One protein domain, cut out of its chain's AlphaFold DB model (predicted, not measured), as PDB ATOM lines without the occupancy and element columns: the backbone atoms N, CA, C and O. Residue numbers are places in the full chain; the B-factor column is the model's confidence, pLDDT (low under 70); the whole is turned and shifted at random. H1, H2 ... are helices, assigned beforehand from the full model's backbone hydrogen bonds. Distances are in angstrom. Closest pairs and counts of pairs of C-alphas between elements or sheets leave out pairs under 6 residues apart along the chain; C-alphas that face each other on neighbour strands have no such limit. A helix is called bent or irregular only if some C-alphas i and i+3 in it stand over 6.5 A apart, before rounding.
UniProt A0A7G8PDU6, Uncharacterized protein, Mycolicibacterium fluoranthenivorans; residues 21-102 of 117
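Overview. This is residues 21 to 102 of the 117 residues of an uncharacterized protein of Mycolicibacterium fluoranthenivorans (UniProt A0A7G8PDU6). Two long helices, H2 and H3, make a flat, open V, joined at a tight turn and spreading with a wide gap between them. The short helix H1 folds back along the far end of H2, on the inner side of the V, and makes a hairpin with it; most of H2 and nearly the whole of H3 stand free. The printed part has 82 residues with three named helices, H1, H2 and H3 in that order, and no named strand; the class is all helix. It is only just extended, close to loose, with a radius of gyration of the C-alphas of 18.0 A, and its C-alphas span 51 by 38 by 13 A.

Along the chain. The printed part begins at Met 21. H1 runs over residues 25 to 37, from C-alpha 25 at (57.907, -16.790, 98.113), and is 17.7 A from first to last C-alpha. H2, the longest helix, holds residues 39 to 73 and is 49.0 A long, beginning at C-alpha 39 at (58.515, -31.567, 108.577). It is irregular: C-alphas 66 and 69 are 7.6 A apart, and it has a kink of 61 degrees near residue 67. H3 holds residues 75 to 100, is 37.9 A long, and ends at C-alpha 100 at (59.248, -1.619, 102.841).

Arrangement. H1 and H2 touch and form a helical hairpin, running opposite ways at a shallow tilt of 18 degrees. Their closest C-alphas are those of Gly 34 and Ala 42, 4.8 A apart. H1 touches H2 with residues 30 to 34 alone, and H2 touches H1 with residues 40 to 46 alone. H2 and H3 are close but not clearly touching, with the C-alphas of Ile 71 and Phe 78 closest at 7.5 A. They run opposite ways at a shallow tilt of 33 degrees, only just short of steep, and their centres are 21.2 A apart. H1 and H3 are apart. In H1 and H3 every O i to N i+4 pair is within hydrogen-bond range; in H2 28 of 31 are.

Size, cuts and confidence. The outline is flat, and the two C-alphas farthest apart are those of Val 36 and Asp 73, at 51.2 A. The C-alphas of Met 21 and Cys 102, the first and last printed, are 31.8 A apart. The printed part has no cut. The links H1 to H2 and H2 to H3 are both tight, with one residue each, Gly 38 and His 74. Residues 50 to 70, 72 to 78 and 80 to 102 stand free. The mean pLDDT of the printed part is 83.8, and residues 22 to 23 and 97 to 102 are under 70.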
ATOM      1  N   MET A  21      58.035 -25.859  89.793       72.81
ATOM      2  CA  MET A  21      59.123 -25.466  90.698       72.81
ATOM      3  C   MET A  21      58.822 -24.105  91.345       72.81
ATOM      4  O   MET A  21      59.028 -23.063  90.716       72.81
ATOM      5  N   PRO A  22      58.389 -24.057  92.621       66.38
ATOM      6  CA  PRO A  22      57.978 -22.818  93.250       66.38
ATOM      7  C   PRO A  22      59.217 -22.118  93.822       66.38
ATOM      8  O   PRO A  22      59.383 -22.036  95.034       66.38
ATOM      9  N   LEU A  23      60.110 -21.603  92.973       67.56
ATOM     10  CA  LEU A  23      61.399 -21.013  93.391       67.56
ATOM     11  C   LEU A  23      61.283 -19.638  94.092       67.56
ATOM     12  O   LEU A  23      62.285 -18.963  94.314       67.56
ATOM     13  N   GLY A  24      60.068 -19.199  94.427       75.69
ATOM     14  CA  GLY A  24      59.790 -17.868  94.964       75.69
ATOM     15  C   GLY A  24      59.379 -17.854  96.439       75.69
ATOM     16  O   GLY A  24      59.897 -18.586  97.281       75.69
ATOM     17  N   ALA A  25      58.398 -17.004  96.751       79.94
ATOM     18  CA  ALA A  25      57.907 -16.790  98.113       79.94
ATOM     19  C   ALA A  25      57.357 -18.066  98.772       79.94
ATOM     20  O   ALA A  25      57.536 -18.263  99.969       79.94
ATOM     21  N   ILE A  26      56.726 -18.952  97.995       86.38
ATOM     22  CA  ILE A  26      56.131 -20.189  98.512       86.38
ATOM     23  C   ILE A  26      57.208 -21.132  99.069       86.38
ATOM     24  O   ILE A  26      57.019 -21.666 100.159       86.38
ATOM     25  N   ALA A  27      58.361 -21.287  98.403       85.12
ATOM     26  CA  ALA A  27      59.464 -22.093  98.935       85.12
ATOM     27  C   ALA A  27      60.014 -21.521 100.247       85.12
ATOM     28  O   ALA A  27      60.230 -22.272 101.194       85.12
ATOM     29  N   ALA A  28      60.189 -20.199 100.338       88.00
ATOM     30  CA  ALA A  28      60.635 -19.558 101.575       88.00
ATOM     31  C   ALA A  28      59.617 -19.732 102.718       88.00
ATOM     32  O   ALA A  28      60.006 -19.990 103.859       88.00
ATOM     33  N   LEU A  29      58.317 -19.638 102.414       86.19
ATOM     34  CA  LEU A  29      57.240 -19.869 103.379       86.19
ATOM     35  C   LEU A  29      57.204 -21.324 103.857       86.19
ATOM     36  O   LEU A  29      57.157 -21.550 105.061       86.19
ATOM     37  N   LEU A  30      57.294 -22.303 102.950       87.69
ATOM     38  CA  LEU A  30      57.341 -23.727 103.302       87.69
ATOM     39  C   LEU A  30      58.608 -24.088 104.083       87.69
ATOM     40  O   LEU A  30      58.542 -24.873 105.028       87.69
ATOM     41  N   LEU A  31      59.751 -23.494 103.730       88.69
ATOM     42  CA  LEU A  31      60.998 -23.684 104.465       88.69
ATOM     43  C   LEU A  31      60.872 -23.142 105.890       88.69
ATOM     44  O   LEU A  31      61.214 -23.836 106.843       88.69
ATOM     45  N   ARG A  32      60.330 -21.930 106.052       90.25
ATOM     46  CA  ARG A  32      60.063 -21.355 107.375       90.25
ATOM     47  C   ARG A  32      59.083 -22.216 108.168       90.25
ATOM     48  O   ARG A  32      59.321 -22.461 109.344       90.25
ATOM     49  N   GLU A  33      58.017 -22.688 107.534       92.50
ATOM     50  CA  GLU A  33      57.026 -23.563 108.163       92.50
ATOM     51  C   GLU A  33      57.661 -24.878 108.638       92.50
ATOM     52  O   GLU A  33      57.428 -25.308 109.765       92.50
ATOM     53  N   GLY A  34      58.543 -25.472 107.830       89.81
ATOM     54  CA  GLY A  34      59.287 -26.677 108.199       89.81
ATOM     55  C   GLY A  34      60.272 -26.457 109.341       89.81
ATOM     56  O   GLY A  34      60.432 -27.342 110.181       89.81
ATOM     57  N   LEU A  35      60.895 -25.279 109.407       93.38
ATOM     58  CA  LEU A  35      61.806 -24.910 110.490       93.38
ATOM     59  C   LEU A  35      61.073 -24.601 111.805       93.38
ATOM     60  O   LEU A  35      61.601 -24.915 112.868       93.38
ATOM     61  N   VAL A  36      59.880 -23.997 111.751       93.44
ATOM     62  CA  VAL A  36      59.120 -23.583 112.948       93.44
ATOM     63  C   VAL A  36      58.233 -24.709 113.485       93.44
ATOM     64  O   VAL A  36      58.233 -24.965 114.685       93.44
ATOM     65  N   ASN A  37      57.486 -25.387 112.610       88.69
ATOM     66  CA  ASN A  37      56.444 -26.352 112.983       88.69
ATOM     67  C   ASN A  37      56.804 -27.808 112.624       88.69
ATOM     68  O   ASN A  37      56.050 -28.738 112.918       88.69
ATOM     69  N   GLY A  38      57.981 -28.031 112.026       90.81
ATOM     70  CA  GLY A  38      58.511 -29.352 111.701       90.81
ATOM     71  C   GLY A  38      58.030 -29.921 110.360       90.81
ATOM     72  O   GLY A  38      57.088 -29.446 109.725       90.81
ATOM     73  N   PHE A  39      58.684 -31.004 109.924       88.19
ATOM     74  CA  PHE A  39      58.515 -31.567 108.577       88.19
ATOM     75  C   PHE A  39      57.092 -32.059 108.276       88.19
ATOM     76  O   PHE A  39      56.610 -31.901 107.159       88.19
ATOM     77  N   ARG A  40      56.385 -32.626 109.263       88.06
ATOM     78  CA  ARG A  40      55.016 -33.139 109.068       88.06
ATOM     79  C   ARG A  40      54.021 -32.039 108.699       88.06
ATOM     80  O   ARG A  40      53.170 -32.266 107.844       88.06
ATOM     81  N   VAL A  41      54.122 -30.872 109.334       89.62
ATOM     82  CA  VAL A  41      53.227 -29.737 109.062       89.62
ATOM     83  C   VAL A  41      53.575 -29.113 107.712       89.62
ATOM     84  O   VAL A  41      52.687 -28.901 106.888       89.62
ATOM     85  N   ALA A  42      54.868 -28.940 107.428       88.38
ATOM     86  CA  ALA A  42      55.331 -28.454 106.130       88.38
ATOM     87  C   ALA A  42      54.944 -29.378 104.966       88.38
ATOM     88  O   ALA A  42      54.563 -28.890 103.907       88.38
ATOM     89  N   ALA A  43      54.973 -30.702 105.158       89.81
ATOM     90  CA  ALA A  43      54.517 -31.661 104.154       89.81
ATOM     91  C   ALA A  43      53.011 -31.525 103.867       89.81
ATOM     92  O   ALA A  43      52.602 -31.580 102.710       89.81
ATOM     93  N   GLY A  44      52.191 -31.286 104.897       92.00
ATOM     94  CA  GLY A  44      50.764 -30.992 104.726       92.00
ATOM     95  C   GLY A  44      50.521 -29.683 103.966       92.00
ATOM     96  O   GLY A  44      49.703 -29.644 103.049       92.00
ATOM     97  N   ALA A  45      51.279 -28.632 104.287       89.56
ATOM     98  CA  ALA A  45      51.220 -27.364 103.562       89.56
ATOM     99  C   ALA A  45      51.651 -27.521 102.092       89.56
ATOM    100  O   ALA A  45      50.968 -27.033 101.192       89.56
ATOM    101  N   ALA A  46      52.731 -28.262 101.832       88.56
ATOM    102  CA  ALA A  46      53.201 -28.557 100.481       88.56
ATOM    103  C   ALA A  46      52.174 -29.376  99.679       88.56
ATOM    104  O   ALA A  46      51.950 -29.088  98.505       88.56
ATOM    105  N   ALA A  47      51.500 -30.341 100.314       90.81
ATOM    106  CA  ALA A  47      50.419 -31.093  99.684       90.81
ATOM    107  C   ALA A  47      49.247 -30.182  99.283       90.81
ATOM    108  O   ALA A  47      48.711 -30.333  98.190       90.81
ATOM    109  N   GLY A  48      48.891 -29.202 100.119       90.12
ATOM    110  CA  GLY A  48      47.875 -28.201  99.782       90.12
ATOM    111  C   GLY A  48      48.256 -27.323  98.585       90.12
ATOM    112  O   GLY A  48      47.424 -27.055  97.724       90.12
ATOM    113  N   VAL A  49      49.520 -26.901  98.486       89.94
ATOM    114  CA  VAL A  49      50.001 -26.153  97.310       89.94
ATOM    115  C   VAL A  49      49.926 -27.026  96.054       89.94
ATOM    116  O   VAL A  49      49.428 -26.575  95.025       89.94
ATOM    117  N   ALA A  50      50.357 -28.286  96.153       89.44
ATOM    118  CA  ALA A  50      50.340 -29.221  95.034       89.44
ATOM    119  C   ALA A  50      48.918 -29.517  94.528       89.44
ATOM    120  O   ALA A  50      48.714 -29.620  93.322       89.44
ATOM    121  N   THR A  51      47.921 -29.628  95.413       92.31
ATOM    122  CA  THR A  51      46.532 -29.852  94.980       92.31
ATOM    123  C   THR A  51      45.967 -28.649  94.238       92.31
ATOM    124  O   THR A  51      45.329 -28.830  93.202       92.31
ATOM    125  N   VAL A  52      46.223 -27.431  94.717       92.38
ATOM    126  CA  VAL A  52      45.786 -26.205  94.030       92.38
ATOM    127  C   VAL A  52      46.457 -26.076  92.663       92.38
ATOM    128  O   VAL A  52      45.779 -25.744  91.693       92.38
ATOM    129  N   ASP A  53      47.749 -26.392  92.566       89.38
ATOM    130  CA  ASP A  53      48.482 -26.365  91.297       89.38
ATOM    131  C   ASP A  53      47.921 -27.378  90.287       89.38
ATOM    132  O   ASP A  53      47.664 -27.037  89.132       89.38
ATOM    133  N   LEU A  54      47.611 -28.598  90.738       87.50
ATOM    134  CA  LEU A  54      47.021 -29.646  89.901       87.50
ATOM    135  C   LEU A  54      45.614 -29.248  89.417       87.50
ATOM    136  O   LEU A  54      45.286 -29.394  88.236       87.50
ATOM    137  N   VAL A  55      44.790 -28.676  90.298       93.81
ATOM    138  CA  VAL A  55      43.461 -28.153  89.935       93.81
ATOM    139  C   VAL A  55      43.581 -27.004  88.931       93.81
ATOM    140  O   VAL A  55      42.860 -26.976  87.935       93.81
ATOM    141  N   TYR A  56      44.510 -26.074  89.133       87.44
ATOM    142  CA  TYR A  56      44.712 -24.974  88.196       87.44
ATOM    143  C   TYR A  56      45.211 -25.468  86.832       87.44
ATOM    144  O   TYR A  56      44.640 -25.105  85.804       87.44
ATOM    145  N   CYS A  57      46.220 -26.340  86.808       88.00
ATOM    146  CA  CYS A  57      46.773 -26.901  85.577       88.00
ATOM    147  C   CYS A  57      45.725 -27.684  84.775       88.00
ATOM    148  O   CYS A  57      45.666 -27.550  83.551       88.00
ATOM    149  N   THR A  58      44.877 -28.471  85.444       90.69
ATOM    150  CA  THR A  58      43.789 -29.215  84.782       90.69
ATOM    151  C   THR A  58      42.759 -28.277  84.160       90.69
ATOM    152  O   THR A  58      42.408 -28.442  82.992       90.69
ATOM    153  N   ILE A  59      42.326 -27.241  84.882       92.31
ATOM    154  CA  ILE A  59      41.402 -26.235  84.337       92.31
ATOM    155  C   ILE A  59      42.047 -25.485  83.165       92.31
ATOM    156  O   ILE A  59      41.409 -25.299  82.126       92.31
ATOM    157  N   ALA A  60      43.309 -25.078  83.301       87.12
ATOM    158  CA  ALA A  60      44.037 -24.336  82.278       87.12
ATOM    159  C   ALA A  60      44.217 -25.150  80.987       87.12
ATOM    160  O   ALA A  60      43.990 -24.623  79.900       87.12
ATOM    161  N   THR A  61      44.570 -26.435  81.088       86.38
ATOM    162  CA  THR A  61      44.739 -27.316  79.919       86.38
ATOM    163  C   THR A  61      43.416 -27.620  79.222       86.38
ATOM    164  O   THR A  61      43.351 -27.532  77.995       86.38
ATOM    165  N   LEU A  62      42.346 -27.897  79.976       89.06
ATOM    166  CA  LEU A  62      41.005 -28.092  79.412       89.06
ATOM    167  C   LEU A  62      40.516 -26.829  78.693       89.06
ATOM    168  O   LEU A  62      40.076 -26.888  77.544       89.06
ATOM    169  N   THR A  63      40.655 -25.672  79.342       86.75
ATOM    170  CA  THR A  63      40.244 -24.387  78.766       86.75
ATOM    171  C   THR A  63      41.082 -24.062  77.531       86.75
ATOM    172  O   THR A  63      40.527 -23.753  76.480       86.75
ATOM    173  N   GLY A  64      42.406 -24.219  77.599       80.94
ATOM    174  CA  GLY A  64      43.311 -23.976  76.474       80.94
ATOM    175  C   GLY A  64      42.972 -24.807  75.236       80.94
ATOM    176  O   GLY A  64      42.932 -24.262  74.136       80.94
ATOM    177  N   ALA A  65      42.637 -26.090  75.412       80.75
ATOM    178  CA  ALA A  65      42.220 -26.955  74.308       80.75
ATOM    179  C   ALA A  65      40.912 -26.480  73.649       80.75
ATOM    180  O   ALA A  65      40.787 -26.509  72.427       80.75
ATOM    181  N   THR A  66      39.952 -26.000  74.446       80.94
ATOM    182  CA  THR A  66      38.650 -25.525  73.938       80.94
ATOM    183  C   THR A  66      38.683 -24.122  73.332       80.94
ATOM    184  O   THR A  66      37.855 -23.816  72.481       80.94
ATOM    185  N   PHE A  67      39.622 -23.263  73.741       79.31
ATOM    186  CA  PHE A  67      39.705 -21.866  73.294       79.31
ATOM    187  C   PHE A  67      40.817 -21.602  72.268       79.31
ATOM    188  O   PHE A  67      40.888 -20.491  71.742       79.31
ATOM    189  N   ALA A  68      41.624 -22.606  71.910       78.69
ATOM    190  CA  ALA A  68      42.739 -22.473  70.966       78.69
ATOM    191  C   ALA A  68      42.353 -21.785  69.639       78.69
ATOM    192  O   ALA A  68      43.030 -20.860  69.203       78.69
ATOM    193  N   TRP A  69      41.224 -22.174  69.046       77.25
ATOM    194  CA  TRP A  69      40.674 -21.590  67.816       77.25
ATOM    195  C   TRP A  69      40.317 -20.094  67.894       77.25
ATOM    196  O   TRP A  69      40.525 -19.366  66.932       77.25
ATOM    197  N   VAL A  70      39.814 -19.612  69.033       76.50
ATOM    198  CA  VAL A  70      39.430 -18.200  69.233       76.50
ATOM    199  C   VAL A  70      40.668 -17.335  69.475       76.50
ATOM    200  O   VAL A  70      40.712 -16.168  69.093       76.50
ATOM    201  N   ILE A  71      41.692 -17.915  70.105       76.00
ATOM    202  CA  ILE A  71      42.959 -17.237  70.392       76.00
ATOM    203  C   ILE A  71      43.759 -17.002  69.107       76.00
ATOM    204  O   ILE A  71      44.459 -15.994  69.027       76.00
ATOM    205  N   ASP A  72      43.650 -17.882  68.108       76.88
ATOM    206  CA  ASP A  72      44.382 -17.750  66.842       76.88
ATOM    207  C   ASP A  72      43.998 -16.463  66.086       76.88
ATOM    208  O   ASP A  72      44.869 -15.723  65.628       76.88
ATOM    209  N   ASP A  73      42.709 -16.116  66.099       79.56
ATOM    210  CA  ASP A  73      42.160 -14.919  65.448       79.56
ATOM    211  C   ASP A  73      42.602 -13.602  66.128       79.56
ATOM    212  O   ASP A  73      42.772 -12.572  65.480       79.56
ATOM    213  N   HIS A  74      42.861 -13.628  67.444       81.88
ATOM    214  CA  HIS A  74      43.188 -12.438  68.253       81.88
ATOM    215  C   HIS A  74      44.536 -12.534  68.989       81.88
ATOM    216  O   HIS A  74      44.770 -11.850  69.995       81.88
ATOM    217  N   ARG A  75      45.463 -13.356  68.483       78.75
ATOM    218  CA  ARG A  75      46.724 -13.723  69.155       78.75
ATOM    219  C   ARG A  75      47.538 -12.521  69.646       78.75
ATOM    220  O   ARG A  75      48.092 -12.548  70.745       78.75
ATOM    221  N   GLY A  76      47.587 -11.452  68.851       81.88
ATOM    222  CA  GLY A  76      48.320 -10.228  69.189       81.88
ATOM    223  C   GLY A  76      47.772  -9.505  70.424       81.88
ATOM    224  O   GLY A  76      48.547  -9.078  71.280       81.88
ATOM    225  N   ALA A  77      46.446  -9.421  70.564       84.00
ATOM    226  CA  ALA A  77      45.811  -8.756  71.701       84.00
ATOM    227  C   ALA A  77      46.056  -9.521  73.010       84.00
ATOM    228  O   ALA A  77      46.387  -8.913  74.026       84.00
ATOM    229  N   PHE A  78      45.981 -10.856  72.974       84.25
ATOM    230  CA  PHE A  78      46.266 -11.703  74.137       84.25
ATOM    231  C   PHE A  78      47.734 -11.626  74.582       84.25
ATOM    232  O   PHE A  78      48.010 -11.566  75.785       84.25
ATOM    233  N   LEU A  79      48.680 -11.581  73.638       86.62
ATOM    234  CA  LEU A  79      50.106 -11.412  73.945       86.62
ATOM    235  C   LEU A  79      50.385 -10.062  74.612       86.62
ATOM    236  O   LEU A  79      51.085 -10.006  75.623       86.62
ATOM    237  N   LEU A  80      49.798  -8.982  74.094       90.69
ATOM    238  CA  LEU A  80      49.943  -7.657  74.694       90.69
ATOM    239  C   LEU A  80      49.279  -7.584  76.070       90.69
ATOM    240  O   LEU A  80      49.884  -7.063  77.003       90.69
ATOM    241  N   ALA A  81      48.073  -8.134  76.224       90.94
ATOM    242  CA  ALA A  81      47.355  -8.124  77.495       90.94
ATOM    243  C   ALA A  81      48.104  -8.906  78.587       90.94
ATOM    244  O   ALA A  81      48.285  -8.399  79.693       90.94
ATOM    245  N   SER A  82      48.577 -10.118  78.278       87.06
ATOM    246  CA  SER A  82      49.342 -10.948  79.222       87.06
ATOM    247  C   SER A  82      50.697 -10.328  79.569       87.06
ATOM    248  O   SER A  82      51.048 -10.244  80.746       87.06
ATOM    249  N   GLY A  83      51.427  -9.819  78.574       91.00
ATOM    250  CA  GLY A  83      52.683  -9.107  78.798       91.00
ATOM    251  C   GLY A  83      52.491  -7.866  79.670       91.00
ATOM    252  O   GLY A  83      53.222  -7.675  80.644       91.00
ATOM    253  N   LEU A  84      51.463  -7.062  79.385       94.62
ATOM    254  CA  LEU A  84      51.124  -5.884  80.183       94.62
ATOM    255  C   LEU A  84      50.764  -6.266  81.622       94.62
ATOM    256  O   LEU A  84      51.199  -5.593  82.554       94.62
ATOM    257  N   LEU A  85      50.016  -7.354  81.812       93.56
ATOM    258  CA  LEU A  85      49.661  -7.857  83.136       93.56
ATOM    259  C   LEU A  85      50.909  -8.261  83.938       93.56
ATOM    260  O   LEU A  85      51.033  -7.870  85.099       93.56
ATOM    261  N   ILE A  86      51.859  -8.976  83.323       91.00
ATOM    262  CA  ILE A  86      53.129  -9.361  83.966       91.00
ATOM    263  C   ILE A  86      53.942  -8.119  84.339       91.00
ATOM    264  O   ILE A  86      54.409  -8.012  85.474       91.00
ATOM    265  N   VAL A  87      54.077  -7.159  83.420       93.81
ATOM    266  CA  VAL A  87      54.778  -5.895  83.687       93.81
ATOM    267  C   VAL A  87      54.098  -5.138  84.827       93.81
ATOM    268  O   VAL A  87      54.779  -4.674  85.739       93.81
ATOM    269  N   ALA A  88      52.767  -5.060  84.839       93.56
ATOM    270  CA  ALA A  88      52.015  -4.396  85.897       93.56
ATOM    271  C   ALA A  88      52.227  -5.064  87.264       93.56
ATOM    272  O   ALA A  88      52.444  -4.365  88.256       93.56
ATOM    273  N   ILE A  89      52.208  -6.399  87.333       91.31
ATOM    274  CA  ILE A  89      52.480  -7.143  88.573       91.31
ATOM    275  C   ILE A  89      53.924  -6.908  89.027       91.31
ATOM    276  O   ILE A  89      54.140  -6.580  90.195       91.31
ATOM    277  N   GLY A  90      54.896  -6.995  88.116       87.88
ATOM    278  CA  GLY A  90      56.306  -6.746  88.416       87.88
ATOM    279  C   GLY A  90      56.550  -5.328  88.937       87.88
ATOM    280  O   GLY A  90      57.196  -5.151  89.970       87.88
ATOM    281  N   VAL A  91      55.963  -4.315  88.291       92.25
ATOM    282  CA  VAL A  91      56.025  -2.914  88.739       92.25
ATOM    283  C   VAL A  91      55.368  -2.752  90.105       92.25
ATOM    284  O   VAL A  91      55.961  -2.138  90.990       92.25
ATOM    285  N   ARG A  92      54.184  -3.340  90.333       89.81
ATOM    286  CA  ARG A  92      53.541  -3.295  91.656       89.81
ATOM    287  C   ARG A  92      54.428  -3.921  92.729       89.81
ATOM    288  O   ARG A  92      54.593  -3.304  93.776       89.81
ATOM    289  N   GLN A  93      55.029  -5.085  92.478       83.69
ATOM    290  CA  GLN A  93      55.948  -5.727  93.423       83.69
ATOM    291  C   GLN A  93      57.176  -4.850  93.707       83.69
ATOM    292  O   GLN A  93      57.501  -4.628  94.871       83.69
ATOM    293  N   LEU A  94      57.808  -4.273  92.680       85.62
ATOM    294  CA  LEU A  94      58.928  -3.333  92.832       85.62
ATOM    295  C   LEU A  94      58.541  -2.096  93.659       85.62
ATOM    296  O   LEU A  94      59.283  -1.690  94.560       85.62
ATOM    297  N   CYS A  95      57.365  -1.521  93.405       84.25
ATOM    298  CA  CYS A  95      56.840  -0.396  94.175       84.25
ATOM    299  C   CYS A  95      56.534  -0.781  95.633       84.25
ATOM    300  O   CYS A  95      56.810   0.010  96.534       84.25
ATOM    301  N   GLN A  96      56.025  -1.990  95.896       77.31
ATOM    302  CA  GLN A  96      55.759  -2.460  97.262       77.31
ATOM    303  C   GLN A  96      57.042  -2.771  98.045       77.31
ATOM    304  O   GLN A  96      57.141  -2.407  99.216       77.31
ATOM    305  N   VAL A  97      58.062  -3.364  97.419       61.47
ATOM    306  CA  VAL A  97      59.369  -3.594  98.066       61.47
ATOM    307  C   VAL A  97      60.079  -2.264  98.348       61.47
ATOM    308  O   VAL A  97      60.702  -2.096  99.398       61.47
ATOM    309  N   SER A  98      59.928  -1.281  97.457       56.41
ATOM    310  CA  SER A  98      60.434   0.078  97.686       56.41
ATOM    311  C   SER A  98      59.735   0.771  98.866       56.41
ATOM    312  O   SER A  98      60.369   1.555  99.567       56.41
ATOM    313  N   PHE A  99      58.474   0.426  99.153       48.44
ATOM    314  CA  PHE A  99      57.737   0.920 100.322       48.44
ATOM    315  C   PHE A  99      58.241   0.307 101.644       48.44
ATOM    316  O   PHE A  99      58.368   1.021 102.638       48.44
ATOM    317  N   VAL A 100      58.636  -0.976 101.655       52.72
ATOM    318  CA  VAL A 100      59.248  -1.619 102.841       52.72
ATOM    319  C   VAL A 100      60.596  -0.986 103.192       52.72
ATOM    320  O   VAL A 100      60.946  -0.893 104.361       52.72
ATOM    321  N   LYS A 101      61.334  -0.449 102.214       50.34
ATOM    322  CA  LYS A 101      62.579   0.294 102.484       50.34
ATOM    323  C   LYS A 101      62.350   1.585 103.293       50.34
ATOM    324  O   LYS A 101      63.284   2.047 103.941       50.34
ATOM    325  N   CYS A 102      61.131   2.141 103.288       41.72
ATOM    326  CA  CYS A 102      60.748   3.306 104.098       41.72
ATOM    327  C   CYS A 102      60.190   2.921 105.488       41.72
ATOM    328  O   CYS A 102      60.192   3.749 106.395       41.72
TER     329      CYS A 102